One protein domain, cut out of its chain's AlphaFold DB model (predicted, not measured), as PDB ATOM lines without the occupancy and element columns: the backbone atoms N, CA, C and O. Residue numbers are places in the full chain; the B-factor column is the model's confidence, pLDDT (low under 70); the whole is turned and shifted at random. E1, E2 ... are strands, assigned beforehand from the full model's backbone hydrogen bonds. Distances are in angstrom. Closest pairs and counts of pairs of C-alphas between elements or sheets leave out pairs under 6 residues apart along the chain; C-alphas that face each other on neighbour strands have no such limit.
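This is residues 79 to 281 of the 281 residues of an uncharacterized protein of uncultured Ruminococcus sp (UniProt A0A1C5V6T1). Two lobes stand side by side: one is a strongly twisted, branched sheet, E1 to E7 with E11 and E12, folded round until its edge strands E1 and E4 come near each other; the other is a sandwich of the sheet E8 E9 E10 E13 and the sheet E14 E15 E16, their strands at only 10 degrees. The branched sheet is partly face to face with E8 E9 E10 E13, its strands crossed at 52 degrees, in a stack of sheets, that is, sheets face to face in turn. The printed part has 203 residues and sixteen named strands, E1 to E16 in order, with no named helix; the class is all strand. The branched sheet is mixed, the other two antiparallel in the orders named. The whole is compact, with a radius of gyration of the C-alphas of 17.6 A and spans of 54 by 45 by 35 A.

Find C-alpha 83 at (383.512, 327.588, 421.520), where E1 begins, residues 83 to 88. In its sheet, look next for E2 at 96 to 102, E3 at 113 to 117, E4 at 123 to 128, E5 at 131 to 138, E6 at 144 to 153, 28.3 A long, E7 at 161 to 173, 29.5 A, E11 at 217 to 219 and E12 at 222 to 225. E8 is 180 to 187, E9 192 to 198, E10 204 to 211 and E13 229 to 234. E14 is 239 to 249, E15 254 to 263, and E16, 269 to 280, runs 28.1 A to C-alpha 280 at (397.803, 308.012, 414.977).

Start at E7, which bends by 74 degrees at residue 167. E6 lies on one side, antiparallel, with N 163 and O 151 at 2.9 A; on the other side lie E3 and E12, both parallel to E7, with N 162 and O 116 at 2.8 A and N 171 and O 223 at 2.9 A. E4 E5 E6 E7 and E1 E2 E3 are meanders, each strand the antiparallel neighbour of the one before, as are E8 E9 E10 and E14 E15 E16. The closest C-alphas of E4 and E8, Ala 125 and His 185, are 5.5 A apart; those of E8 and E14, Asp 183 and Ser 246, 5.1 A. In the hairpin E14 and E15, N 243 and O 260 are 2.9 A apart.

The C-alphas farthest apart, Thr 157 and Thr 265, are 54.4 A apart. The printed part has no cut, and no link is long. Residues 139 to 143 and 174 to 179 have pLDDT under 70.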
ATOM      1  N   CYS A  79     386.811 323.655 416.573       91.69
ATOM      2  CA  CYS A  79     386.721 323.841 418.014       91.69
ATOM      3  C   CYS A  79     387.786 324.850 418.462       91.69
ATOM      4  O   CYS A  79     388.963 324.686 418.165       91.69
ATOM      5  N   SER A  80     387.384 325.880 419.210       87.94
ATOM      6  CA  SER A  80     388.298 326.884 419.776       87.94
ATOM      7  C   SER A  80     387.968 327.177 421.234       87.94
ATOM      8  O   SER A  80     386.873 327.652 421.531       87.94
ATOM      9  N   ASN A  81     388.891 326.902 422.158       84.50
ATOM     10  CA  ASN A  81     388.711 327.117 423.603       84.50
ATOM     11  C   ASN A  81     387.407 326.497 424.144       84.50
ATOM     12  O   ASN A  81     387.296 325.282 424.176       84.50
ATOM     13  N   SER A  82     386.406 327.297 424.527       88.88
ATOM     14  CA  SER A  82     385.071 326.830 424.952       88.88
ATOM     15  C   SER A  82     383.986 327.041 423.889       88.88
ATOM     16  O   SER A  82     382.797 327.069 424.204       88.88
ATOM     17  N   ASN A  83     384.382 327.222 422.631       91.56
ATOM     18  CA  ASN A  83     383.512 327.588 421.520       91.56
ATOM     19  C   ASN A  83     383.623 326.608 420.349       91.56
ATOM     20  O   ASN A  83     384.609 325.875 420.195       91.56
ATOM     21  N   LEU A  84     382.589 326.662 419.518       91.88
ATOM     22  CA  LEU A  84     382.524 326.113 418.176       91.88
ATOM     23  C   LEU A  84     382.446 327.285 417.193       91.88
ATOM     24  O   LEU A  84     381.687 328.235 417.418       91.88
ATOM     25  N   LEU A  85     383.255 327.229 416.141       92.69
ATOM     26  CA  LEU A  85     383.307 328.248 415.103       92.69
ATOM     27  C   LEU A  85     382.922 327.672 413.753       92.69
ATOM     28  O   LEU A  85     383.309 326.552 413.427       92.69
ATOM     29  N   PHE A  86     382.238 328.491 412.967       91.50
ATOM     30  CA  PHE A  86     381.851 328.201 411.595       91.50
ATOM     31  C   PHE A  86     382.369 329.324 410.705       91.50
ATOM     32  O   PHE A  86     382.007 330.485 410.917       91.50
ATOM     33  N   GLY A  87     383.217 329.000 409.733       90.69
ATOM     34  CA  GLY A  87     383.537 329.929 408.657       90.69
ATOM     35  C   GLY A  87     382.350 330.031 407.707       90.69
ATOM     36  O   GLY A  87     381.714 329.040 407.381       90.69
ATOM     37  N   VAL A  88     382.001 331.230 407.261       88.94
ATOM     38  CA  VAL A  88     380.906 331.414 406.309       88.94
ATOM     39  C   VAL A  88     381.382 332.326 405.198       88.94
ATOM     40  O   VAL A  88     381.755 333.475 405.433       88.94
ATOM     41  N   SER A  89     381.367 331.800 403.977       86.88
ATOM     42  CA  SER A  89     381.589 332.577 402.761       86.88
ATOM     43  C   SER A  89     380.265 332.743 402.023       86.88
ATOM     44  O   SER A  89     379.526 331.770 401.884       86.88
ATOM     45  N   ASN A  90     379.983 333.952 401.531       83.19
ATOM     46  CA  ASN A  90     378.729 334.284 400.840       83.19
ATOM     47  C   ASN A  90     377.463 333.877 401.636       83.19
ATOM     48  O   ASN A  90     376.557 333.242 401.096       83.19
ATOM     49  N   GLY A  91     377.426 334.191 402.933       82.75
ATOM     50  CA  GLY A  91     376.310 333.886 403.829       82.75
ATOM     51  C   GLY A  91     375.139 334.864 403.686       82.75
ATOM     52  O   GLY A  91     374.747 335.242 402.582       82.75
ATOM     53  N   LEU A  92     374.565 335.291 404.818       83.56
ATOM     54  CA  LEU A  92     373.513 336.307 404.869       83.56
ATOM     55  C   LEU A  92     373.923 337.541 404.057       83.56
ATOM     56  O   LEU A  92     375.004 338.089 404.260       83.56
ATOM     57  N   ASN A  93     373.059 337.956 403.128       85.31
ATOM     58  CA  ASN A  93     373.279 339.102 402.239       85.31
ATOM     59  C   ASN A  93     374.591 339.039 401.425       85.31
ATOM     60  O   ASN A  93     375.109 340.071 401.012       85.31
ATOM     61  N   GLY A  94     375.142 337.839 401.203       85.56
ATOM     62  CA  GLY A  94     376.411 337.653 400.498       85.56
ATOM     63  C   GLY A  94     377.656 338.018 401.317       85.56
ATOM     64  O   GLY A  94     378.751 338.041 400.759       85.56
ATOM     65  N   GLU A  95     377.524 338.286 402.620       89.50
ATOM     66  CA  GLU A  95     378.657 338.638 403.484       89.50
ATOM     67  C   GLU A  95     379.535 337.420 403.825       89.50
ATOM     68  O   GLU A  95     379.077 336.275 403.834       89.50
ATOM     69  N   ASN A  96     380.804 337.674 404.165       90.19
ATOM     70  CA  ASN A  96     381.699 336.671 404.744       90.19
ATOM     71  C   ASN A  96     381.861 336.939 406.241       90.19
ATOM     72  O   ASN A  96     381.989 338.090 406.661       90.19
ATOM     73  N   TYR A  97     381.860 335.892 407.058       92.50
ATOM     74  CA  TYR A  97     381.959 336.033 408.509       92.50
ATOM     75  C   TYR A  97     382.345 334.724 409.197       92.50
ATOM     76  O   TYR A  97     382.302 333.652 408.601       92.50
ATOM     77  N   ILE A  98     382.712 334.814 410.476       93.12
ATOM     78  CA  ILE A  98     382.820 333.660 411.375       93.12
ATOM     79  C   ILE A  98     381.668 333.720 412.371       93.12
ATOM     80  O   ILE A  98     381.485 334.730 413.050       93.12
ATOM     81  N   VAL A  99     380.901 332.637 412.484       93.12
ATOM     82  CA  VAL A  99     379.909 332.468 413.554       93.12
ATOM     83  C   VAL A  99     380.569 331.747 414.715       93.12
ATOM     84  O   VAL A  99     381.128 330.669 414.537       93.12
ATOM     85  N   ARG A 100     380.469 332.312 415.916       93.12
ATOM     86  CA  ARG A 100     380.881 331.677 417.167       93.12
ATOM     87  C   ARG A 100     379.668 331.322 418.004       93.12
ATOM     88  O   ARG A 100     378.860 332.202 418.285       93.12
ATOM     89  N   VAL A 101     379.615 330.089 418.494       92.38
ATOM     90  CA  VAL A 101     378.677 329.655 419.542       92.38
ATOM     91  C   VAL A 101     379.431 328.947 420.675       92.38
ATOM     92  O   VAL A 101     380.522 328.416 420.442       92.38
ATOM     93  N   PRO A 102     378.888 328.903 421.904       91.44
ATOM     94  CA  PRO A 102     379.456 328.087 422.976       91.44
ATOM     95  C   PRO A 102     379.510 326.608 422.575       91.44
ATOM     96  O   PRO A 102     378.580 326.098 421.963       91.44
ATOM     97  N   ARG A 103     380.550 325.870 422.971       83.94
ATOM     98  CA  ARG A 103     380.697 324.443 422.614       83.94
ATOM     99  C   ARG A 103     379.606 323.548 423.221       83.94
ATOM    100  O   ARG A 103     379.310 322.482 422.698       83.94
ATOM    101  N   GLY A 104     378.984 323.997 424.312       79.19
ATOM    102  CA  GLY A 104     377.814 323.356 424.922       79.19
ATOM    103  C   GLY A 104     376.478 323.705 424.261       79.19
ATOM    104  O   GLY A 104     375.444 323.366 424.830       79.19
ATOM    105  N   PHE A 105     376.489 324.405 423.123       80.31
ATOM    106  CA  PHE A 105     375.296 324.801 422.379       80.31
ATOM    107  C   PHE A 105     374.424 323.586 422.023       80.31
ATOM    108  O   PHE A 105     374.919 322.543 421.584       80.31
ATOM    109  N   LYS A 106     373.111 323.745 422.195       77.12
ATOM    110  CA  LYS A 106     372.085 322.734 421.909       77.12
ATOM    111  C   LYS A 106     370.936 323.307 421.075       77.12
ATOM    112  O   LYS A 106     369.772 323.030 421.349       77.12
ATOM    113  N   GLY A 107     371.247 324.130 420.075       81.25
ATOM    114  CA  GLY A 107     370.231 324.815 419.262       81.25
ATOM    115  C   GLY A 107     369.956 326.264 419.675       81.25
ATOM    116  O   GLY A 107     369.241 326.965 418.967       81.25
ATOM    117  N   ASP A 108     370.553 326.740 420.770       85.62
ATOM    118  CA  ASP A 108     370.439 328.097 421.312       85.62
ATOM    119  C   ASP A 108     371.243 329.139 420.507       85.62
ATOM    120  O   ASP A 108     372.264 329.673 420.947       85.62
ATOM    121  N   TRP A 109     370.772 329.446 419.294       89.50
ATOM    122  CA  TRP A 109     371.435 330.372 418.359       89.50
ATOM    123  C   TRP A 109     371.431 331.835 418.818       89.50
ATOM    124  O   TRP A 109     372.065 332.677 418.178       89.50
ATOM    125  N   ASP A 110     370.749 332.164 419.909       88.94
ATOM    126  CA  ASP A 110     370.705 333.520 420.468       88.94
ATOM    127  C   ASP A 110     372.030 333.930 421.113       88.94
ATOM    128  O   ASP A 110     372.346 335.111 421.198       88.94
ATOM    129  N   ARG A 111     372.864 332.953 421.485       89.69
ATOM    130  CA  ARG A 111     374.198 333.183 422.062       89.69
ATOM    131  C   ARG A 111     375.300 333.313 421.013       89.69
ATOM    132  O   ARG A 111     376.484 333.325 421.360       89.69
ATOM    133  N   LYS A 112     374.931 333.348 419.732       92.25
ATOM    134  CA  LYS A 112     375.897 333.476 418.643       92.25
ATOM    135  C   LYS A 112     376.542 334.858 418.642       92.25
ATOM    136  O   LYS A 112     375.888 335.861 418.913       92.25
ATOM    137  N   VAL A 113     377.801 334.905 418.235       93.00
ATOM    138  CA  VAL A 113     378.492 336.145 417.872       93.00
ATOM    139  C   VAL A 113     378.973 336.016 416.436       93.00
ATOM    140  O   VAL A 113     379.522 334.979 416.067       93.00
ATOM    141  N   ILE A 114     378.734 337.046 415.628       93.81
ATOM    142  CA  ILE A 114     379.124 337.087 414.217       93.81
ATOM    143  C   ILE A 114     380.292 338.056 414.075       93.81
ATOM    144  O   ILE A 114     380.173 339.228 414.420       93.81
ATOM    145  N   PHE A 115     381.408 337.554 413.555       94.62
ATOM    146  CA  PHE A 115     382.599 338.335 413.249       94.62
ATOM    147  C   PHE A 115     382.636 338.599 411.754       94.62
ATOM    148  O   PHE A 115     382.881 337.671 410.982       94.62
ATOM    149  N   LYS A 116     382.385 339.842 411.335       94.38
ATOM    150  CA  LYS A 116     382.413 340.188 409.908       94.38
ATOM    151  C   LYS A 116     383.825 340.054 409.345       94.38
ATOM    152  O   LYS A 116     384.791 340.445 409.995       94.38
ATOM    153  N   SER A 117     383.937 339.519 408.136       91.25
ATOM    154  CA  SER A 117     385.200 339.324 407.430       91.25
ATOM    155  C   SER A 117     385.130 339.954 406.044       91.25
ATOM    156  O   SER A 117     384.209 339.701 405.272       91.25
ATOM    157  N   GLU A 118     386.148 340.729 405.688       89.81
ATOM    158  CA  GLU A 118     386.296 341.259 404.328       89.81
ATOM    159  C   GLU A 118     386.717 340.170 403.328       89.81
ATOM    160  O   GLU A 118     386.491 340.284 402.124       89.81
ATOM    161  N   LYS A 119     387.339 339.091 403.818       87.12
ATOM    162  CA  LYS A 119     387.825 337.973 403.003       87.12
ATOM    163  C   LYS A 119     386.896 336.768 403.112       87.12
ATOM    164  O   LYS A 119     386.310 336.518 404.166       87.12
ATOM    165  N   LYS A 120     386.840 335.978 402.037       87.31
ATOM    166  CA  LYS A 120     386.263 334.628 402.067       87.31
ATOM    167  C   LYS A 120     387.021 333.752 403.064       87.31
ATOM    168  O   LYS A 120     388.237 333.881 403.203       87.31
ATOM    169  N   ILE A 121     386.293 332.843 403.698       85.50
ATOM    170  CA  ILE A 121     386.803 331.879 404.675       85.50
ATOM    171  C   ILE A 121     386.461 330.474 404.151       85.50
ATOM    172  O   ILE A 121     385.466 329.886 404.571       85.50
ATOM    173  N   PRO A 122     387.208 329.966 403.156       81.19
ATOM    174  CA  PRO A 122     386.991 328.632 402.601       81.19
ATOM    175  C   PRO A 122     387.441 327.517 403.552       81.19
ATOM    176  O   PRO A 122     386.858 326.443 403.531       81.19
ATOM    177  N   ALA A 123     388.463 327.757 404.384       87.56
ATOM    178  CA  ALA A 123     388.906 326.805 405.400       87.56
ATOM    179  C   ALA A 123     389.426 327.529 406.656       87.56
ATOM    180  O   ALA A 123     390.045 328.592 406.528       87.56
ATOM    181  N   LEU A 124     389.193 326.958 407.842       90.56
ATOM    182  CA  LEU A 124     389.457 327.561 409.153       90.56
ATOM    183  C   LEU A 124     389.886 326.482 410.150       90.56
ATOM    184  O   LEU A 124     389.156 325.523 410.371       90.56
ATOM    185  N   ALA A 125     391.010 326.693 410.829       93.31
ATOM    186  CA  ALA A 125     391.414 325.889 411.978       93.31
ATOM    187  C   ALA A 125     391.849 326.777 413.146       93.31
ATOM    188  O   ALA A 125     392.459 327.831 412.954       93.31
ATOM    189  N   PHE A 126     391.543 326.354 414.373       92.69
ATOM    190  CA  PHE A 126     392.064 326.995 415.577       92.69
ATOM    191  C   PHE A 126     393.594 326.944 415.593       92.69
ATOM    192  O   PHE A 126     394.159 325.873 415.417       92.69
ATOM    193  N   TYR A 127     394.252 328.089 415.799       90.25
ATOM    194  CA  TYR A 127     395.712 328.175 415.891       90.25
ATOM    195  C   TYR A 127     396.155 328.383 417.338       90.25
ATOM    196  O   TYR A 127     396.870 327.559 417.901       90.25
ATOM    197  N   SER A 128     395.712 329.484 417.951       88.12
ATOM    198  CA  SER A 128     395.972 329.794 419.360       88.12
ATOM    199  C   SER A 128     395.099 330.956 419.833       88.12
ATOM    200  O   SER A 128     394.990 331.973 419.155       88.12
ATOM    201  N   ASN A 129     394.509 330.870 421.027       86.56
ATOM    202  CA  ASN A 129     393.688 331.940 421.615       86.56
ATOM    203  C   ASN A 129     392.585 332.465 420.667       86.56
ATOM    204  O   ASN A 129     391.569 331.807 420.463       86.56
ATOM    205  N   TYR A 130     392.775 333.660 420.104       83.81
ATOM    206  CA  TYR A 130     391.874 334.293 419.139       83.81
ATOM    207  C   TYR A 130     392.449 334.338 417.721       83.81
ATOM    208  O   TYR A 130     391.924 335.064 416.881       83.81
ATOM    209  N   HIS A 131     393.503 333.567 417.473       89.31
ATOM    210  CA  HIS A 131     394.170 333.404 416.194       89.31
ATOM    211  C   HIS A 131     393.749 332.090 415.547       89.31
ATOM    212  O   HIS A 131     393.633 331.048 416.205       89.31
ATOM    213  N   TYR A 132     393.572 332.144 414.236       91.44
ATOM    214  CA  TYR A 132     393.070 331.044 413.431       91.44
ATOM    215  C   TYR A 132     393.852 330.948 412.135       91.44
ATOM    216  O   TYR A 132     394.136 331.964 411.506       91.44
ATOM    217  N   LEU A 133     394.153 329.727 411.709       91.50
ATOM    218  CA  LEU A 133     394.654 329.475 410.367       91.50
ATOM    219  C   LEU A 133     393.484 329.578 409.396       91.50
ATOM    220  O   LEU A 133     392.507 328.844 409.529       91.50
ATOM    221  N   ILE A 134     393.591 330.479 408.425       88.06
ATOM    222  CA  ILE A 134     392.594 330.672 407.374       88.06
ATOM    223  C   ILE A 134     393.250 330.389 406.031       88.06
ATOM    224  O   ILE A 134     394.258 331.010 405.682       88.06
ATOM    225  N   ARG A 135     392.652 329.492 405.241       86.50
ATOM    226  CA  ARG A 135     392.983 329.390 403.816       86.50
ATOM    227  C   ARG A 135     392.374 330.600 403.119       86.50
ATOM    228  O   ARG A 135     391.172 330.793 403.180       86.50
ATOM    229  N   VAL A 136     393.169 331.405 402.429       77.06
ATOM    230  CA  VAL A 136     392.710 332.654 401.781       77.06
ATOM    231  C   VAL A 136     392.644 332.559 400.254       77.06
ATOM    232  O   VAL A 136     392.622 333.575 399.555       77.06
ATOM    233  N   GLY A 137     392.651 331.333 399.736       75.94
ATOM    234  CA  GLY A 137     392.635 331.008 398.312       75.94
ATOM    235  C   GLY A 137     393.941 330.382 397.830       75.94
ATOM    236  O   GLY A 137     394.790 329.979 398.628       75.94
ATOM    237  N   ASP A 138     394.086 330.312 396.513       72.19
ATOM    238  CA  ASP A 138     395.266 329.759 395.851       72.19
ATOM    239  C   ASP A 138     396.179 330.892 395.350       72.19
ATOM    240  O   ASP A 138     395.733 332.016 395.107       72.19
ATOM    241  N   SER A 139     397.483 330.625 395.242       67.31
ATOM    242  CA  SER A 139     398.447 331.594 394.710       67.31
ATOM    243  C   SER A 139     398.145 331.918 393.236       67.31
ATOM    244  O   SER A 139     397.830 330.981 392.499       67.31
ATOM    245  N   PRO A 140     398.373 333.159 392.761       55.84
ATOM    246  CA  PRO A 140     398.139 333.559 391.365       55.84
ATOM    247  C   PRO A 140     398.850 332.697 390.305       55.84
ATOM    248  O   PRO A 140     398.384 332.588 389.179       55.84
ATOM    249  N   GLU A 141     399.960 332.052 390.669       59.81
ATOM    250  CA  GLU A 141     400.768 331.197 389.785       59.81
ATOM    251  C   GLU A 141     400.302 329.723 389.761       59.81
ATOM    252  O   GLU A 141     401.047 328.847 389.327       59.81
ATOM    253  N   ASN A 142     399.073 329.444 390.227       58.34
ATOM    254  CA  ASN A 142     398.358 328.165 390.123       58.34
ATOM    255  C   ASN A 142     399.182 326.928 390.512       58.34
ATOM    256  O   ASN A 142     399.557 326.158 389.631       58.34
ATOM    257  N   GLN A 143     399.453 326.723 391.814       60.56
ATOM    258  CA  GLN A 143     399.945 325.437 392.372       60.56
ATOM    259  C   GLN A 143     400.197 325.432 393.898       60.56
ATOM    260  O   GLN A 143     400.940 324.583 394.401       60.56
ATOM    261  N   ARG A 144     399.674 326.414 394.647       72.56
ATOM    262  CA  ARG A 144     399.975 326.573 396.079       72.56
ATOM    263  C   ARG A 144     398.758 327.121 396.809       72.56
ATOM    264  O   ARG A 144     398.231 328.156 396.406       72.56
ATOM    265  N   ALA A 145     398.345 326.471 397.891       81.69
ATOM    266  CA  ALA A 145     397.316 327.023 398.764       81.69
ATOM    267  C   ALA A 145     397.960 328.029 399.729       81.69
ATOM    268  O   ALA A 145     399.013 327.765 400.320       81.69
ATOM    269  N   ARG A 146     397.339 329.203 399.842       86.50
ATOM    270  CA  ARG A 146     397.821 330.332 400.638       86.50
ATOM    271  C   ARG A 146     397.069 330.388 401.960       86.50
ATOM    272  O   ARG A 146     395.837 330.354 401.983       86.50
ATOM    273  N   PHE A 147     397.823 330.504 403.043       89.00
ATOM    274  CA  PHE A 147     397.310 330.529 404.405       89.00
ATOM    275  C   PHE A 147     397.796 331.770 405.122       89.00
ATOM    276  O   PHE A 147     398.942 332.172 404.953       89.00
ATOM    277  N   GLY A 148     396.961 332.318 405.991       88.88
ATOM    278  CA  GLY A 148     397.415 333.300 406.963       88.88
ATOM    279  C   GLY A 148     396.627 333.219 408.247       88.88
ATOM    280  O   GLY A 148     395.828 332.301 408.453       88.88
ATOM    281  N   ILE A 149     396.890 334.186 409.117       90.81
ATOM    282  CA  ILE A 149     396.338 334.208 410.460       90.81
ATOM    283  C   ILE A 149     395.178 335.196 410.512       90.81
ATOM    284  O   ILE A 149     395.345 336.386 410.263       90.81
ATOM    285  N   GLY A 150     393.985 334.695 410.822       90.56
ATOM    286  CA  GLY A 150     392.836 335.516 411.183       90.56
ATOM    287  C   GLY A 150     392.782 335.744 412.687       90.56
ATOM    288  O   GLY A 150     393.014 334.812 413.453       90.56
ATOM    289  N   VAL A 151     392.438 336.958 413.105       92.12
ATOM    290  CA  VAL A 151     392.269 337.351 414.506       92.12
ATOM    291  C   VAL A 151     390.830 337.797 414.738       92.12
ATOM    292  O   VAL A 151     390.326 338.649 414.009       92.12
ATOM    293  N   LEU A 152     390.164 337.223 415.743       91.94
ATOM    294  CA  LEU A 152     388.825 337.659 416.154       91.94
ATOM    295  C   LEU A 152     388.922 338.853 417.110       91.94
ATOM    296  O   LEU A 152     389.256 338.690 418.289       91.94
ATOM    297  N   GLU A 153     388.585 340.039 416.614       92.12
ATOM    298  CA  GLU A 153     388.635 341.303 417.351       92.12
ATOM    299  C   GLU A 153     387.230 341.761 417.785       92.12
ATOM    300  O   GLU A 153     386.211 341.353 417.226       92.12
ATOM    301  N   GLY A 154     387.161 342.602 418.825       88.94
ATOM    302  CA  GLY A 154     385.906 343.248 419.228       88.94
ATOM    303  C   GLY A 154     384.836 342.308 419.798       88.94
ATOM    304  O   GLY A 154     383.651 342.576 419.676       88.94
ATOM    305  N   GLN A 155     385.218 341.205 420.446       82.50
ATOM    306  CA  GLN A 155     384.272 340.163 420.901       82.50
ATOM    307  C   GLN A 155     383.181 340.650 421.866       82.50
ATOM    308  O   GLN A 155     382.144 339.999 421.971       82.50
ATOM    309  N   ASN A 156     383.436 341.760 422.562       84.94
ATOM    310  CA  ASN A 156     382.520 342.398 423.509       84.94
ATOM    311  C   ASN A 156     382.050 343.777 423.010       84.94
ATOM    312  O   ASN A 156     381.609 344.601 423.805       84.94
ATOM    313  N   THR A 157     382.203 344.067 421.716       88.38
ATOM    314  CA  THR A 157     381.774 345.331 421.107       88.38
ATOM    315  C   THR A 157     380.570 345.102 420.196       88.38
ATOM    316  O   THR A 157     380.211 343.969 419.877       88.38
ATOM    317  N   ALA A 158     379.940 346.194 419.759       87.44
ATOM    318  CA  ALA A 158     378.817 346.139 418.825       87.44
ATOM    319  C   ALA A 158     379.213 345.645 417.420       87.44
ATOM    320  O   ALA A 158     378.349 345.192 416.676       87.44
ATOM    321  N   ASN A 159     380.503 345.712 417.063       90.81
ATOM    322  CA  ASN A 159     381.002 345.389 415.726       90.81
ATOM    323  C   ASN A 159     382.209 344.431 415.790       90.81
ATOM    324  O   ASN A 159     383.341 344.868 415.571       90.81
ATOM    325  N   PRO A 160     382.004 343.140 416.103       94.88
ATOM    326  CA  PRO A 160     383.070 342.145 416.062       94.88
ATOM    327  C   PRO A 160     383.519 341.866 414.623       94.88
ATOM    328  O   PRO A 160     382.698 341.764 413.703       94.88
ATOM    329  N   THR A 161     384.822 341.692 414.415       95.12
ATOM    330  CA  THR A 161     385.410 341.513 413.077       95.12
ATOM    331  C   THR A 161     386.512 340.459 413.062       95.12
ATOM    332  O   THR A 161     387.061 340.071 414.096       95.12
ATOM    333  N   VAL A 162     386.822 339.972 411.862       92.75
ATOM    334  CA  VAL A 162     387.990 339.141 411.576       92.75
ATOM    335  C   VAL A 162     389.050 340.020 410.923       92.75
ATOM    336  O   VAL A 162     388.868 340.483 409.797       92.75
ATOM    337  N   LYS A 163     390.181 340.218 411.601       91.19
ATOM    338  CA  LYS A 163     391.350 340.886 411.024       91.19
ATOM    339  C   LYS A 163     392.305 339.851 410.450       91.19
ATOM    340  O   LYS A 163     392.684 338.911 411.139       91.19
ATOM    341  N   TYR A 164     392.704 340.020 409.193       88.00
ATOM    342  CA  TYR A 164     393.678 339.135 408.561       88.00
ATOM    343  C   TYR A 164     395.089 339.714 408.664       88.00
ATOM    344  O   TYR A 164     395.352 340.811 408.172       88.00
ATOM    345  N   ASP A 165     395.997 338.950 409.256       85.88
ATOM    346  CA  ASP A 165     397.415 339.266 409.312       85.88
ATOM    347  C   ASP A 165     398.158 338.618 408.134       85.88
ATOM    348  O   ASP A 165     398.482 337.427 408.130       85.88
ATOM    349  N   SER A 166     398.444 339.431 407.117       79.38
ATOM    350  CA  SER A 166     399.219 339.029 405.938       79.38
ATOM    351  C   SER A 166     400.728 338.934 406.196       79.38
ATOM    352  O   SER A 166     401.467 338.387 405.369       79.38
ATOM    353  N   SER A 167     401.228 339.444 407.326       82.81
ATOM    354  CA  SER A 167     402.655 339.360 407.650       82.81
ATOM    355  C   SER A 167     403.070 337.911 407.933       82.81
ATOM    356  O   SER A 167     404.105 337.466 407.430       82.81
ATOM    357  N   ASN A 168     402.190 337.148 408.586       84.56
ATOM    358  CA  ASN A 168     402.351 335.731 408.921       84.56
ATOM    359  C   ASN A 168     401.822 334.769 407.844       84.56
ATOM    360  O   ASN A 168     401.553 333.598 408.112       84.56
ATOM    361  N   GLU A 169     401.673 335.251 406.611       89.25
ATOM    362  CA  GLU A 169     401.266 334.410 405.492       89.25
ATOM    363  C   GLU A 169     402.315 333.337 405.168       89.25
ATOM    364  O   GLU A 169     403.524 333.598 405.138       89.25
ATOM    365  N   PHE A 170     401.839 332.132 404.868       90.44
ATOM    366  CA  PHE A 170     402.653 331.027 404.389       90.44
ATOM    367  C   PHE A 170     401.935 330.250 403.284       90.44
ATOM    368  O   PHE A 170     400.736 330.395 403.035       90.44
ATOM    369  N   TYR A 171     402.704 329.402 402.614       89.12
ATOM    370  CA  TYR A 171     402.241 328.576 401.512       89.12
ATOM    371  C   TYR A 171     402.375 327.103 401.866       89.12
ATOM    372  O   TYR A 171     403.318 326.686 402.543       89.12
ATOM    373  N   ILE A 172     401.468 326.296 401.336       86.75
ATOM    374  CA  ILE A 172     401.679 324.854 401.243       86.75
ATOM    375  C   ILE A 172     401.789 324.470 399.775       86.75
ATOM    376  O   ILE A 172     401.047 324.951 398.914       86.75
ATOM    377  N   ASN A 173     402.767 323.624 399.482       77.00
ATOM    378  CA  ASN A 173     403.009 323.136 398.141       77.00
ATOM    379  C   ASN A 173     401.955 322.080 397.781       77.00
ATOM    380  O   ASN A 173     401.927 321.003 398.380       77.00
ATOM    381  N   THR A 174     401.123 322.387 396.783       68.19
ATOM    382  CA  THR A 174     400.059 321.502 396.287       68.19
ATOM    383  C   THR A 174     400.412 320.872 394.932       68.19
ATOM    384  O   THR A 174     399.574 320.250 394.285       68.19
ATOM    385  N   LYS A 175     401.678 320.958 394.488       62.59
ATOM    386  CA  LYS A 175     402.149 320.412 393.196       62.59
ATOM    387  C   LYS A 175     401.925 318.896 393.030       62.59
ATOM    388  O   LYS A 175     401.948 318.393 391.913       62.59
ATOM    389  N   TRP A 176     401.688 318.175 394.126       54.78
ATOM    390  CA  TRP A 176     401.470 316.721 394.159       54.78
ATOM    391  C   TRP A 176     400.048 316.317 394.564       54.78
ATOM    392  O   TRP A 176     399.778 315.138 394.807       54.78
ATOM    393  N   THR A 177     399.144 317.284 394.691       56.16
ATOM    394  CA  THR A 177     397.843 317.080 395.320       56.16
ATOM    395  C   THR A 177     396.702 317.276 394.336       56.16
ATOM    396  O   THR A 177     396.824 317.993 393.347       56.16
ATOM    397  N   TYR A 178     395.610 316.560 394.585       63.66
ATOM    398  CA  TYR A 178     394.445 316.500 393.715       63.66
ATOM    399  C   TYR A 178     393.773 317.859 393.469       63.66
ATOM    400  O   TYR A 178     394.074 318.855 394.122       63.66
ATOM    401  N   LYS A 179     392.830 317.874 392.518       66.00
ATOM    402  CA  LYS A 179     392.128 319.080 392.057       66.00
ATOM    403  C   LYS A 179     391.204 319.704 393.110       66.00
ATOM    404  O   LYS A 179     390.974 320.907 393.039       66.00
ATOM    405  N   HIS A 180     390.686 318.920 394.058       77.06
ATOM    406  CA  HIS A 180     389.660 319.377 394.999       77.06
ATOM    407  C   HIS A 180     390.178 319.320 396.432       77.06
ATOM    408  O   HIS A 180     390.218 318.259 397.043       77.06
ATOM    409  N   VAL A 181     390.611 320.466 396.957       82.19
ATOM    410  CA  VAL A 181     390.937 320.637 398.380       82.19
ATOM    411  C   VAL A 181     389.650 320.982 399.125       82.19
ATOM    412  O   VAL A 181     389.023 321.972 398.746       82.19
ATOM    413  N   GLN A 182     389.318 320.228 400.176       83.81
ATOM    414  CA  GLN A 182     388.100 320.436 400.963       83.81
ATOM    415  C   GLN A 182     388.369 321.283 402.217       83.81
ATOM    416  O   GLN A 182     388.265 322.508 402.161       83.81
ATOM    417  N   ASP A 183     388.793 320.670 403.322       88.56
ATOM    418  CA  ASP A 183     388.916 321.315 404.634       88.56
ATOM    419  C   ASP A 183     390.298 321.081 405.270       88.56
ATOM    420  O   ASP A 183     391.176 320.399 404.722       88.56
ATOM    421  N   ILE A 184     390.514 321.695 406.432       91.25
ATOM    422  CA  ILE A 184     391.759 321.623 407.193       91.25
ATOM    423  C   ILE A 184     391.513 321.347 408.676       91.25
ATOM    424  O   ILE A 184     390.494 321.720 409.245       91.25
ATOM    425  N   HIS A 185     392.518 320.778 409.328       93.88
ATOM    426  CA  HIS A 185     392.593 320.692 410.783       93.88
ATOM    427  C   HIS A 185     394.006 321.028 411.236       93.88
ATOM    428  O   HIS A 185     394.969 320.604 410.603       93.88
ATOM    429  N   TYR A 186     394.147 321.770 412.328       94.50
ATOM    430  CA  TYR A 186     395.443 322.038 412.938       94.50
ATOM    431  C   TYR A 186     395.455 321.483 414.352       94.50
ATOM    432  O   TYR A 186     394.522 321.737 415.109       94.50
ATOM    433  N   GLU A 187     396.514 320.748 414.679       93.62
ATOM    434  CA  GLU A 187     396.797 320.225 416.010       93.62
ATOM    435  C   GLU A 187     397.923 321.066 416.635       93.62
ATOM    436  O   GLU A 187     399.105 320.820 416.342       93.62
ATOM    437  N   PRO A 188     397.593 322.077 417.467       90.19
ATOM    438  CA  PRO A 188     398.580 323.007 418.005       90.19
ATOM    439  C   PRO A 188     399.649 322.326 418.854       90.19
ATOM    440  O   PRO A 188     400.810 322.720 418.781       90.19
ATOM    441  N   SER A 189     399.296 321.279 419.613       90.19
ATOM    442  CA  SER A 189     400.250 320.596 420.501       90.19
ATOM    443  C   SER A 189     401.385 319.904 419.741       90.19
ATOM    444  O   SER A 189     402.454 319.669 420.299       90.19
ATOM    445  N   LYS A 190     401.170 319.614 418.451       91.44
ATOM    446  CA  LYS A 190     402.129 318.928 417.577       91.44
ATOM    447  C   LYS A 190     402.642 319.808 416.441       91.44
ATOM    448  O   LYS A 190     403.553 319.405 415.726       91.44
ATOM    449  N   GLY A 191     402.051 320.986 416.244       93.94
ATOM    450  CA  GLY A 191     402.353 321.857 415.112       93.94
ATOM    451  C   GLY A 191     401.978 321.257 413.756       93.94
ATOM    452  O   GLY A 191     402.618 321.585 412.756       93.94
ATOM    453  N   LEU A 192     400.972 320.375 413.704       95.00
ATOM    454  CA  LEU A 192     400.606 319.653 412.482       95.00
ATOM    455  C   LEU A 192     399.354 320.224 411.840       95.00
ATOM    456  O   LEU A 192     398.317 320.339 412.486       95.00
ATOM    457  N   LEU A 193     399.452 320.530 410.550       94.44
ATOM    458  CA  LEU A 193     398.320 320.895 409.710       94.44
ATOM    459  C   LEU A 193     397.949 319.701 408.833       94.44
ATOM    460  O   LEU A 193     398.789 319.134 408.139       94.44
ATOM    461  N   PHE A 194     396.676 319.355 408.839       93.19
ATOM    462  CA  PHE A 194     396.077 318.319 408.023       93.19
ATOM    463  C   PHE A 194     395.181 318.973 406.980       93.19
ATOM    464  O   PHE A 194     394.493 319.947 407.282       93.19
ATOM    465  N   GLN A 195     395.171 318.429 405.768       90.38
ATOM    466  CA  GLN A 195     394.322 318.914 404.684       90.38
ATOM    467  C   GLN A 195     393.688 317.751 403.928       90.38
ATOM    468  O   GLN A 195     394.401 316.846 403.485       90.38
ATOM    469  N   THR A 196     392.366 317.799 403.763       89.69
ATOM    470  CA  THR A 196     391.588 316.820 402.996       89.69
ATOM    471  C   THR A 196     391.515 317.216 401.528       89.69
ATOM    472  O   THR A 196     391.397 318.393 401.172       89.69
ATOM    473  N   MET A 197     391.641 316.223 400.650       87.75
ATOM    474  CA  MET A 197     391.630 316.417 399.204       87.75
ATOM    475  C   MET A 197     390.999 315.220 398.504       87.75
ATOM    476  O   MET A 197     391.213 314.084 398.922       87.75
ATOM    477  N   ASN A 198     390.325 315.459 397.386       86.94
ATOM    478  CA  ASN A 198     389.683 314.425 396.582       86.94
ATOM    479  C   ASN A 198     390.087 314.541 395.113       86.94
ATOM    480  O   ASN A 198     390.367 315.631 394.598       86.94
ATOM    481  N   ASP A 199     390.145 313.397 394.439       86.38
ATOM    482  CA  ASP A 199     390.314 313.336 392.996       86.38
ATOM    483  C   ASP A 199     389.039 313.784 392.258       86.38
ATOM    484  O   ASP A 199     387.984 313.975 392.853       86.38
ATOM    485  N   SER A 200     389.124 313.972 390.940       84.44
ATOM    486  CA  SER A 200     387.978 314.457 390.157       84.44
ATOM    487  C   SER A 200     386.847 313.443 390.015       84.44
ATOM    488  O   SER A 200     385.751 313.829 389.627       84.44
ATOM    489  N   THR A 201     387.108 312.156 390.261       85.62
ATOM    490  CA  THR A 201     386.058 311.128 390.257       85.62
ATOM    491  C   THR A 201     385.406 310.955 391.625       85.62
ATOM    492  O   THR A 201     384.429 310.224 391.726       85.62
ATOM    493  N   LEU A 202     385.929 311.627 392.660       88.25
ATOM    494  CA  LEU A 202     385.535 311.462 394.057       88.25
ATOM    495  C   LEU A 202     385.581 310.001 394.509       88.25
ATOM    496  O   LEU A 202     384.761 309.593 395.312       88.25
ATOM    497  N   THR A 203     386.503 309.191 393.993       89.44
ATOM    498  CA  THR A 203     386.691 307.799 394.445       89.44
ATOM    499  C   THR A 203     388.047 307.574 395.099       89.44
ATOM    500  O   THR A 203     388.299 306.503 395.661       89.44
ATOM    501  N   ILE A 204     388.911 308.591 395.056       89.25
ATOM    502  CA  ILE A 204     390.201 308.594 395.723       89.25
ATOM    503  C   ILE A 204     390.329 309.857 396.573       89.25
ATOM    504  O   ILE A 204     390.473 310.968 396.059       89.25
ATOM    505  N   SER A 205     390.366 309.671 397.890       89.94
ATOM    506  CA  SER A 205     390.614 310.745 398.856       89.94
ATOM    507  C   SER A 205     392.039 310.694 399.386       89.94
ATOM    508  O   SER A 205     392.654 309.631 399.496       89.94
ATOM    509  N   LYS A 206     392.575 311.848 399.779       89.00
ATOM    510  CA  LYS A 206     393.849 311.969 400.485       89.00
ATOM    511  C   LYS A 206     393.769 312.920 401.664       89.00
ATOM    512  O   LYS A 206     393.066 313.922 401.620       89.00
ATOM    513  N   ILE A 207     394.606 312.646 402.657       90.81
ATOM    514  CA  ILE A 207     394.956 313.586 403.719       90.81
ATOM    515  C   ILE A 207     396.451 313.876 403.613       90.81
ATOM    516  O   ILE A 207     397.263 312.955 403.717       90.81
ATOM    517  N   ALA A 208     396.820 315.134 403.386       90.44
ATOM    518  CA  ALA A 208     398.207 315.581 403.499       90.44
ATOM    519  C   ALA A 208     398.468 316.085 404.916       90.44
ATOM    520  O   ALA A 208     397.637 316.797 405.480       90.44
ATOM    521  N   VAL A 209     399.633 315.733 405.460       92.25
ATOM    522  CA  VAL A 209     400.085 316.183 406.777       92.25
ATOM    523  C   VAL A 209     401.314 317.060 406.600       92.25
ATOM    524  O   VAL A 209     402.318 316.633 406.028       92.25
ATOM    525  N   TYR A 210     401.240 318.282 407.109       92.12
ATOM    526  CA  TYR A 210     402.301 319.277 407.069       92.12
ATOM    527  C   TYR A 210     402.805 319.533 408.481       92.12
ATOM    528  O   TYR A 210     402.021 319.677 409.416       92.12
ATOM    529  N   ASP A 211     404.122 319.603 408.625       94.19
ATOM    530  CA  ASP A 211     404.767 319.979 409.877       94.19
ATOM    531  C   ASP A 211     405.112 321.464 409.840       94.19
ATOM    532  O   ASP A 211     406.057 321.859 409.155       94.19
ATOM    533  N   LEU A 212     404.325 322.295 410.527       93.06
ATOM    534  CA  LEU A 212     404.529 323.746 410.520       93.06
ATOM    535  C   LEU A 212     405.687 324.187 411.431       93.06
ATOM    536  O   LEU A 212     406.144 325.325 411.319       93.06
ATOM    537  N   ASN A 213     406.177 323.287 412.290       93.19
ATOM    538  CA  ASN A 213     407.375 323.484 413.111       93.19
ATOM    539  C   ASN A 213     408.635 322.902 412.450       93.19
ATOM    540  O   ASN A 213     409.751 323.176 412.890       93.19
ATOM    541  N   GLY A 214     408.458 322.089 411.410       91.19
ATOM    542  CA  GLY A 214     409.535 321.463 410.664       91.19
ATOM    543  C   GLY A 214     410.210 322.387 409.651       91.19
ATOM    544  O   GLY A 214     409.968 323.594 409.563       91.19
ATOM    545  N   SER A 215     411.079 321.780 408.843       91.00
ATOM    546  CA  SER A 215     411.790 322.478 407.777       91.00
ATOM    547  C   SER A 215     410.834 323.017 406.717       91.00
ATOM    548  O   SER A 215     409.926 322.326 406.249       91.00
ATOM    549  N   TYR A 216     411.109 324.234 406.269       92.94
ATOM    550  CA  TYR A 216     410.408 324.879 405.169       92.94
ATOM    551  C   TYR A 216     411.397 325.336 404.102       92.94
ATOM    552  O   TYR A 216     412.594 325.496 404.338       92.94
ATOM    553  N   THR A 217     410.863 325.573 402.913       91.38
ATOM    554  CA  THR A 217     411.554 326.318 401.855       91.38
ATOM    555  C   THR A 217     410.984 327.726 401.784       91.38
ATOM    556  O   THR A 217     409.904 327.981 402.316       91.38
ATOM    557  N   THR A 218     411.681 328.648 401.132       90.69
ATOM    558  CA  THR A 218     411.161 330.001 400.911       90.69
ATOM    559  C   THR A 218     410.561 330.102 399.512       90.69
ATOM    560  O   THR A 218     411.175 329.675 398.538       90.69
ATOM    561  N   TYR A 219     409.376 330.697 399.402       85.69
ATOM    562  CA  TYR A 219     408.734 331.059 398.140       85.69
ATOM    563  C   TYR A 219     408.195 332.488 398.256       85.69
ATOM    564  O   TYR A 219     407.480 332.797 399.207       85.69
ATOM    565  N   ASN A 220     408.587 333.372 397.333       86.38
ATOM    566  CA  ASN A 220     408.262 334.806 397.360       86.38
ATOM    567  C   ASN A 220     408.511 335.470 398.730       86.38
ATOM    568  O   ASN A 220     407.698 336.246 399.227       86.38
ATOM    569  N   GLY A 221     409.627 335.120 399.382       87.75
ATOM    570  CA  GLY A 221     409.994 335.649 400.701       87.75
ATOM    571  C   GLY A 221     409.161 335.117 401.876       87.75
ATOM    572  O   GLY A 221     409.348 335.569 403.003       87.75
ATOM    573  N   LYS A 222     408.259 334.156 401.647       90.50
ATOM    574  CA  LYS A 222     407.416 333.525 402.673       90.50
ATOM    575  C   LYS A 222     407.759 332.048 402.856       90.50
ATOM    576  O   LYS A 222     408.334 331.416 401.970       90.50
ATOM    577  N   LYS A 223     407.384 331.488 404.009       92.12
ATOM    578  CA  LYS A 223     407.557 330.057 404.301       92.12
ATOM    579  C   LYS A 223     406.681 329.220 403.366       92.12
ATOM    580  O   LYS A 223     405.516 329.551 403.146       92.12
ATOM    581  N   MET A 224     407.231 328.128 402.852       90.94
ATOM    582  CA  MET A 224     406.531 327.134 402.049       90.94
ATOM    583  C   MET A 224     406.805 325.732 402.585       90.94
ATOM    584  O   MET A 224     407.948 325.259 402.579       90.94
ATOM    585  N   PHE A 225     405.736 325.057 402.992       90.81
ATOM    586  CA  PHE A 225     405.778 323.701 403.527       90.81
ATOM    587  C   PHE A 225     405.406 322.679 402.453       90.81
ATOM    588  O   PHE A 225     404.563 322.931 401.591       90.81
ATOM    589  N   SER A 226     406.033 321.507 402.510       88.38
ATOM    590  CA  SER A 226     405.638 320.335 401.720       88.38
ATOM    591  C   SER A 226     405.081 319.261 402.657       88.38
ATOM    592  O   SER A 226     405.463 319.250 403.830       88.38
ATOM    593  N   PRO A 227     404.185 318.375 402.185       88.31
ATOM    594  CA  PRO A 227     403.660 317.310 403.029       88.31
ATOM    595  C   PRO A 227     404.802 316.435 403.553       88.31
ATOM    596  O   PRO A 227     405.637 315.981 402.767       88.31
ATOM    597  N   LYS A 228     404.833 316.184 404.865       88.81
ATOM    598  CA  LYS A 228     405.728 315.182 405.460       88.81
ATOM    599  C   LYS A 228     405.164 313.770 405.354       88.81
ATOM    600  O   LYS A 228     405.922 312.807 405.375       88.81
ATOM    601  N   ASP A 229     403.843 313.663 405.249       88.62
ATOM    602  CA  ASP A 229     403.127 312.402 405.129       88.62
ATOM    603  C   ASP A 229     401.860 312.584 404.283       88.62
ATOM    604  O   ASP A 229     401.344 313.697 404.123       88.62
ATOM    605  N   MET A 230     401.377 311.483 403.707       87.94
ATOM    606  CA  MET A 230     400.236 311.465 402.805       87.94
ATOM    607  C   MET A 230     399.433 310.171 402.943       87.94
ATOM    608  O   MET A 230     399.879 309.071 402.618       87.94
ATOM    609  N   ILE A 231     398.179 310.317 403.355       88.12
ATOM    610  CA  ILE A 231     397.258 309.213 403.578       88.12
ATOM    611  C   ILE A 231     396.277 309.138 402.401       88.12
ATOM    612  O   ILE A 231     395.306 309.873 402.383       88.12
ATOM    613  N   THR A 232     396.477 308.215 401.457       88.56
ATOM    614  CA  THR A 232     395.511 307.888 400.382       88.56
ATOM    615  C   THR A 232     394.464 306.835 400.775       88.56
ATOM    616  O   THR A 232     394.831 305.799 401.336       88.56
ATOM    617  N   PHE A 233     393.202 307.066 400.421       88.75
ATOM    618  CA  PHE A 233     392.092 306.109 400.434       88.75
ATOM    619  C   PHE A 233     391.665 305.871 398.991       88.75
ATOM    620  O   PHE A 233     391.134 306.777 398.357       88.75
ATOM    621  N   ASP A 234     391.960 304.688 398.464       90.31
ATOM    622  CA  ASP A 234     391.698 304.354 397.069       90.31
ATOM    623  C   ASP A 234     390.522 303.378 396.971       90.31
ATOM    624  O   ASP A 234     390.667 302.184 397.241       90.31
ATOM    625  N   MET A 235     389.343 303.912 396.645       90.25
ATOM    626  CA  MET A 235     388.067 303.206 396.758       90.25
ATOM    627  C   MET A 235     387.389 302.974 395.400       90.25
ATOM    628  O   MET A 235     386.273 302.452 395.356       90.25
ATOM    629  N   HIS A 236     388.067 303.286 394.287       88.62
ATOM    630  CA  HIS A 236     387.524 303.228 392.918       88.62
ATOM    631  C   HIS A 236     386.917 301.878 392.525       88.62
ATOM    632  O   HIS A 236     386.049 301.815 391.655       88.62
ATOM    633  N   ASN A 237     387.359 300.778 393.138       89.25
ATOM    634  CA  ASN A 237     386.837 299.449 392.833       89.25
ATOM    635  C   ASN A 237     385.484 299.173 393.489       89.25
ATOM    636  O   ASN A 237     384.660 298.500 392.874       89.25
ATOM    637  N   THR A 238     385.224 299.723 394.674       89.56
ATOM    638  CA  THR A 238     384.038 299.413 395.489       89.56
ATOM    639  C   THR A 238     383.027 300.558 395.552       89.56
ATOM    640  O   THR A 238     381.847 300.312 395.792       89.56
ATOM    641  N   HIS A 239     383.460 301.791 395.289       92.06
ATOM    642  CA  HIS A 239     382.651 302.999 395.427       92.06
ATOM    643  C   HIS A 239     382.477 303.719 394.089       92.06
ATOM    644  O   HIS A 239     383.374 303.719 393.245       92.06
ATOM    645  N   THR A 240     381.313 304.334 393.908       92.00
ATOM    646  CA  THR A 240     381.076 305.399 392.922       92.00
ATOM    647  C   THR A 240     381.415 306.768 393.504       92.00
ATOM    648  O   THR A 240     381.725 307.678 392.743       92.00
ATOM    649  N   LYS A 241     381.398 306.897 394.840       91.69
ATOM    650  CA  LYS A 241     381.847 308.077 395.584       91.69
ATOM    651  C   LYS A 241     382.420 307.677 396.947       91.69
ATOM    652  O   LYS A 241     381.823 306.899 397.684       91.69
ATOM    653  N   TYR A 242     383.573 308.215 397.289       91.44
ATOM    654  CA  TYR A 242     384.187 308.210 398.603       91.44
ATOM    655  C   TYR A 242     384.899 309.551 398.738       91.44
ATOM    656  O   TYR A 242     385.988 309.752 398.203       91.44
ATOM    657  N   GLU A 243     384.227 310.492 399.385       90.69
ATOM    658  CA  GLU A 243     384.676 311.868 399.508       90.69
ATOM    659  C   GLU A 243     384.931 312.179 400.975       90.69
ATOM    660  O   GLU A 243     383.998 312.182 401.775       90.69
ATOM    661  N   VAL A 244     386.188 312.440 401.334       91.44
ATOM    662  CA  VAL A 244     386.537 312.953 402.661       91.44
ATOM    663  C   VAL A 244     386.421 314.470 402.612       91.44
ATOM    664  O   VAL A 244     387.229 315.133 401.955       91.44
ATOM    665  N   GLU A 245     385.427 315.009 403.305       89.56
ATOM    666  CA  GLU A 245     385.115 316.440 403.291       89.56
ATOM    667  C   GLU A 245     385.905 317.181 404.368       89.56
ATOM    668  O   GLU A 245     386.582 318.171 404.104       89.56
ATOM    669  N   SER A 246     385.934 316.644 405.584       91.62
ATOM    670  CA  SER A 246     386.644 317.253 406.710       91.62
ATOM    671  C   SER A 246     387.182 316.207 407.675       91.62
ATOM    672  O   SER A 246     386.840 315.025 407.599       91.62
ATOM    673  N   LEU A 247     388.084 316.627 408.562       93.25
ATOM    674  CA  LEU A 247     388.735 315.733 409.513       93.25
ATOM    675  C   LEU A 247     389.062 316.430 410.834       93.25
ATOM    676  O   LEU A 247     389.082 317.654 410.927       93.25
ATOM    677  N   GLY A 248     389.387 315.628 411.839       92.62
ATOM    678  CA  GLY A 248     390.027 316.068 413.070       92.62
ATOM    679  C   GLY A 248     390.677 314.897 413.800       92.62
ATOM    680  O   GLY A 248     390.570 313.752 413.352       92.62
ATOM    681  N   LEU A 249     391.351 315.181 414.912       92.75
ATOM    682  CA  LEU A 249     391.909 314.157 415.792       92.75
ATOM    683  C   LEU A 249     391.017 313.940 417.016       92.75
ATOM    684  O   LEU A 249     390.580 314.904 417.646       92.75
ATOM    685  N   ASP A 250     390.750 312.679 417.350       90.94
ATOM    686  CA  ASP A 250     390.162 312.341 418.648       90.94
ATOM    687  C   ASP A 250     391.210 312.416 419.774       90.94
ATOM    688  O   ASP A 250     392.395 312.673 419.544       90.94
ATOM    689  N   GLU A 251     390.773 312.208 421.018       89.12
ATOM    690  CA  GLU A 251     391.651 312.268 422.203       89.12
ATOM    691  C   GLU A 251     392.815 311.264 422.168       89.12
ATOM    692  O   GLU A 251     393.851 311.500 422.788       89.12
ATOM    693  N   ASP A 252     392.663 310.173 421.418       89.56
ATOM    694  CA  ASP A 252     393.651 309.109 421.271       89.56
ATOM    695  C   ASP A 252     394.624 309.364 420.107       89.56
ATOM    696  O   ASP A 252     395.504 308.528 419.841       89.56
ATOM    697  N   GLY A 253     394.458 310.491 419.404       90.19
ATOM    698  CA  GLY A 253     395.244 310.901 418.244       90.19
ATOM    699  C   GLY A 253     394.846 310.204 416.942       90.19
ATOM    700  O   GLY A 253     395.592 310.280 415.961       90.19
ATOM    701  N   TYR A 254     393.711 309.498 416.899       91.31
ATOM    702  CA  TYR A 254     393.215 308.905 415.660       91.31
ATOM    703  C   TYR A 254     392.527 309.951 414.791       91.31
ATOM    704  O   TYR A 254     391.822 310.837 415.269       91.31
ATOM    705  N   ILE A 255     392.676 309.793 413.477       92.56
ATOM    706  CA  ILE A 255     391.962 310.625 412.511       92.56
ATOM    707  C   ILE A 255     390.506 310.171 412.443       92.56
ATOM    708  O   ILE A 255     390.220 309.031 412.062       92.56
ATOM    709  N   VAL A 256     389.601 311.100 412.727       92.62
ATOM    710  CA  VAL A 256     388.169 310.997 412.445       92.62
ATOM    711  C   VAL A 256     387.857 311.890 411.249       92.62
ATOM    712  O   VAL A 256     388.438 312.962 411.094       92.62
ATOM    713  N   MET A 257     386.969 311.435 410.377       92.56
ATOM    714  CA  MET A 257     386.651 312.057 409.097       92.56
ATOM    715  C   MET A 257     385.141 312.162 408.937       92.56
ATOM    716  O   MET A 257     384.430 311.227 409.304       92.56
ATOM    717  N   ALA A 258     384.669 313.253 408.343       91.25
ATOM    718  CA  ALA A 258     383.351 313.320 407.730       91.25
ATOM    719  C   ALA A 258     383.471 312.886 406.266       91.25
ATOM    720  O   ALA A 258     384.264 313.457 405.513       91.25
ATOM    721  N   CYS A 259     382.707 311.863 405.889       90.81
ATOM    722  CA  CYS A 259     382.768 311.250 404.572       90.81
ATOM    723  C   CYS A 259     381.388 311.201 403.916       90.81
ATOM    724  O   CYS A 259     380.420 310.807 404.573       90.81
ATOM    725  N   ASN A 260     381.335 311.478 402.614       90.88
ATOM    726  CA  ASN A 260     380.199 311.137 401.761       90.88
ATOM    727  C   ASN A 260     380.524 309.859 400.980       90.88
ATOM    728  O   ASN A 260     381.557 309.783 400.305       90.88
ATOM    729  N   ILE A 261     379.673 308.840 401.083       90.44
ATOM    730  CA  ILE A 261     379.979 307.478 400.635       90.44
ATOM    731  C   ILE A 261     378.855 306.969 399.739       90.44
ATOM    732  O   ILE A 261     377.703 306.888 400.149       90.44
ATOM    733  N   HIS A 262     379.196 306.538 398.530       91.88
ATOM    734  CA  HIS A 262     378.289 305.836 397.629       91.88
ATOM    735  C   HIS A 262     378.950 304.547 397.138       91.88
ATOM    736  O   HIS A 262     379.958 304.565 396.426       91.88
ATOM    737  N   LEU A 263     378.393 303.414 397.564       90.31
ATOM    738  CA  LEU A 263     378.837 302.081 397.167       90.31
ATOM    739  C   LEU A 263     378.296 301.723 395.782       90.31
ATOM    740  O   LEU A 263     377.139 301.987 395.477       90.31
ATOM    741  N   LYS A 264     379.091 301.021 394.967       92.69
ATOM    742  CA  LYS A 264     378.640 300.535 393.646       92.69
ATOM    743  C   LYS A 264     377.463 299.563 393.720       92.69
ATOM    744  O   LYS A 264     376.723 299.420 392.754       92.69
ATOM    745  N   THR A 265     377.337 298.854 394.836       90.88
ATOM    746  CA  THR A 265     376.298 297.845 395.068       90.88
ATOM    747  C   THR A 265     375.005 298.434 395.620       90.88
ATOM    748  O   THR A 265     374.033 297.701 395.772       90.88
ATOM    749  N   GLU A 266     374.981 299.727 395.946       86.31
ATOM    750  CA  GLU A 266     373.848 300.380 396.595       86.31
ATOM    751  C   GLU A 266     373.369 301.582 395.777       86.31
ATOM    752  O   GLU A 266     374.142 302.279 395.122       86.31
ATOM    753  N   SER A 267     372.066 301.850 395.812       79.06
ATOM    754  CA  SER A 267     371.488 302.997 395.104       79.06
ATOM    755  C   SER A 267     371.649 304.315 395.861       79.06
ATOM    756  O   SER A 267     371.520 305.374 395.256       79.06
ATOM    757  N   ASN A 268     371.887 304.259 397.174       81.69
ATOM    758  CA  ASN A 268     371.783 305.413 398.059       81.69
ATOM    759  C   ASN A 268     373.156 305.876 398.555       81.69
ATOM    760  O   ASN A 268     374.031 305.069 398.860       81.69
ATOM    761  N   GLU A 269     373.297 307.191 398.696       84.94
ATOM    762  CA  GLU A 269     374.432 307.812 399.368       84.94
ATOM    763  C   GLU A 269     374.269 307.737 400.893       84.94
ATOM    764  O   GLU A 269     373.185 307.969 401.448       84.94
ATOM    765  N   THR A 270     375.372 307.409 401.558       86.38
ATOM    766  CA  THR A 270     375.515 307.358 403.007       86.38
ATOM    767  C   THR A 270     376.563 308.368 403.437       86.38
ATOM    768  O   THR A 270     377.739 308.238 403.110       86.38
ATOM    769  N   ASP A 271     376.149 309.328 404.252       87.94
ATOM    770  CA  ASP A 271     377.091 310.206 404.931       87.94
ATOM    771  C   ASP A 271     377.473 309.606 406.276       87.94
ATOM    772  O   ASP A 271     376.627 309.067 406.998       87.94
ATOM    773  N   ALA A 272     378.748 309.695 406.633       87.31
ATOM    774  CA  ALA A 272     379.258 309.024 407.812       87.31
ATOM    775  C   ALA A 272     380.401 309.779 408.482       87.31
ATOM    776  O   ALA A 272     381.187 310.467 407.836       87.31
ATOM    777  N   PHE A 273     380.540 309.552 409.789       88.69
ATOM    778  CA  PHE A 273     381.848 309.679 410.414       88.69
ATOM    779  C   PHE A 273     382.606 308.361 410.244       88.69
ATOM    780  O   PHE A 273     382.080 307.285 410.555       88.69
ATOM    781  N   GLN A 274     383.850 308.434 409.784       89.75
ATOM    782  CA  GLN A 274     384.758 307.291 409.691       89.75
ATOM    783  C   GLN A 274     386.055 307.575 410.439       89.75
ATOM    784  O   GLN A 274     386.524 308.707 410.472       89.75
ATOM    785  N   ARG A 275     386.657 306.540 411.025       89.75
ATOM    786  CA  ARG A 275     387.934 306.642 411.737       89.75
ATOM    787  C   ARG A 275     388.993 305.787 411.070       89.75
ATOM    788  O   ARG A 275     388.750 304.624 410.737       89.75
ATOM    789  N   VAL A 276     390.190 306.346 410.949       88.38
ATOM    790  CA  VAL A 276     391.397 305.595 410.606       88.38
ATOM    791  C   VAL A 276     391.912 304.931 411.878       88.38
ATOM    792  O   VAL A 276     392.365 305.605 412.793       88.38
ATOM    793  N   THR A 277     391.828 303.605 411.966       82.38
ATOM    794  CA  THR A 277     392.065 302.884 413.237       82.38
ATOM    795  C   THR A 277     393.505 302.421 413.453       82.38
ATOM    796  O   THR A 277     393.844 301.925 414.523       82.38
ATOM    797  N   ASN A 278     394.374 302.581 412.457       79.56
ATOM    798  CA  ASN A 278     395.748 302.078 412.491       79.56
ATOM    799  C   ASN A 278     396.818 303.152 412.228       79.56
ATOM    800  O   ASN A 278     398.000 302.831 412.067       79.56
ATOM    801  N   VAL A 279     396.406 304.419 412.176       81.75
ATOM    802  CA  VAL A 279     397.286 305.583 412.063       81.75
ATOM    803  C   VAL A 279     396.908 306.566 413.164       81.75
ATOM    804  O   VAL A 279     395.737 306.917 413.291       81.75
ATOM    805  N   LYS A 280     397.908 306.986 413.940       85.06
ATOM    806  CA  LYS A 280     397.803 308.012 414.977       85.06
ATOM    807  C   LYS A 280     398.823 309.106 414.705       85.06
ATOM    808  O   LYS A 280     399.911 308.795 414.214       85.06
ATOM    809  N   TYR A 281     398.477 310.334 415.061       86.62
ATOM    810  CA  TYR A 281     399.394 311.470 415.103       86.62
ATOM    811  C   TYR A 281     399.448 312.012 416.509       86.62
ATOM    812  O   TYR A 281     398.422 311.918 417.215       86.62
TER     813      TYR A 281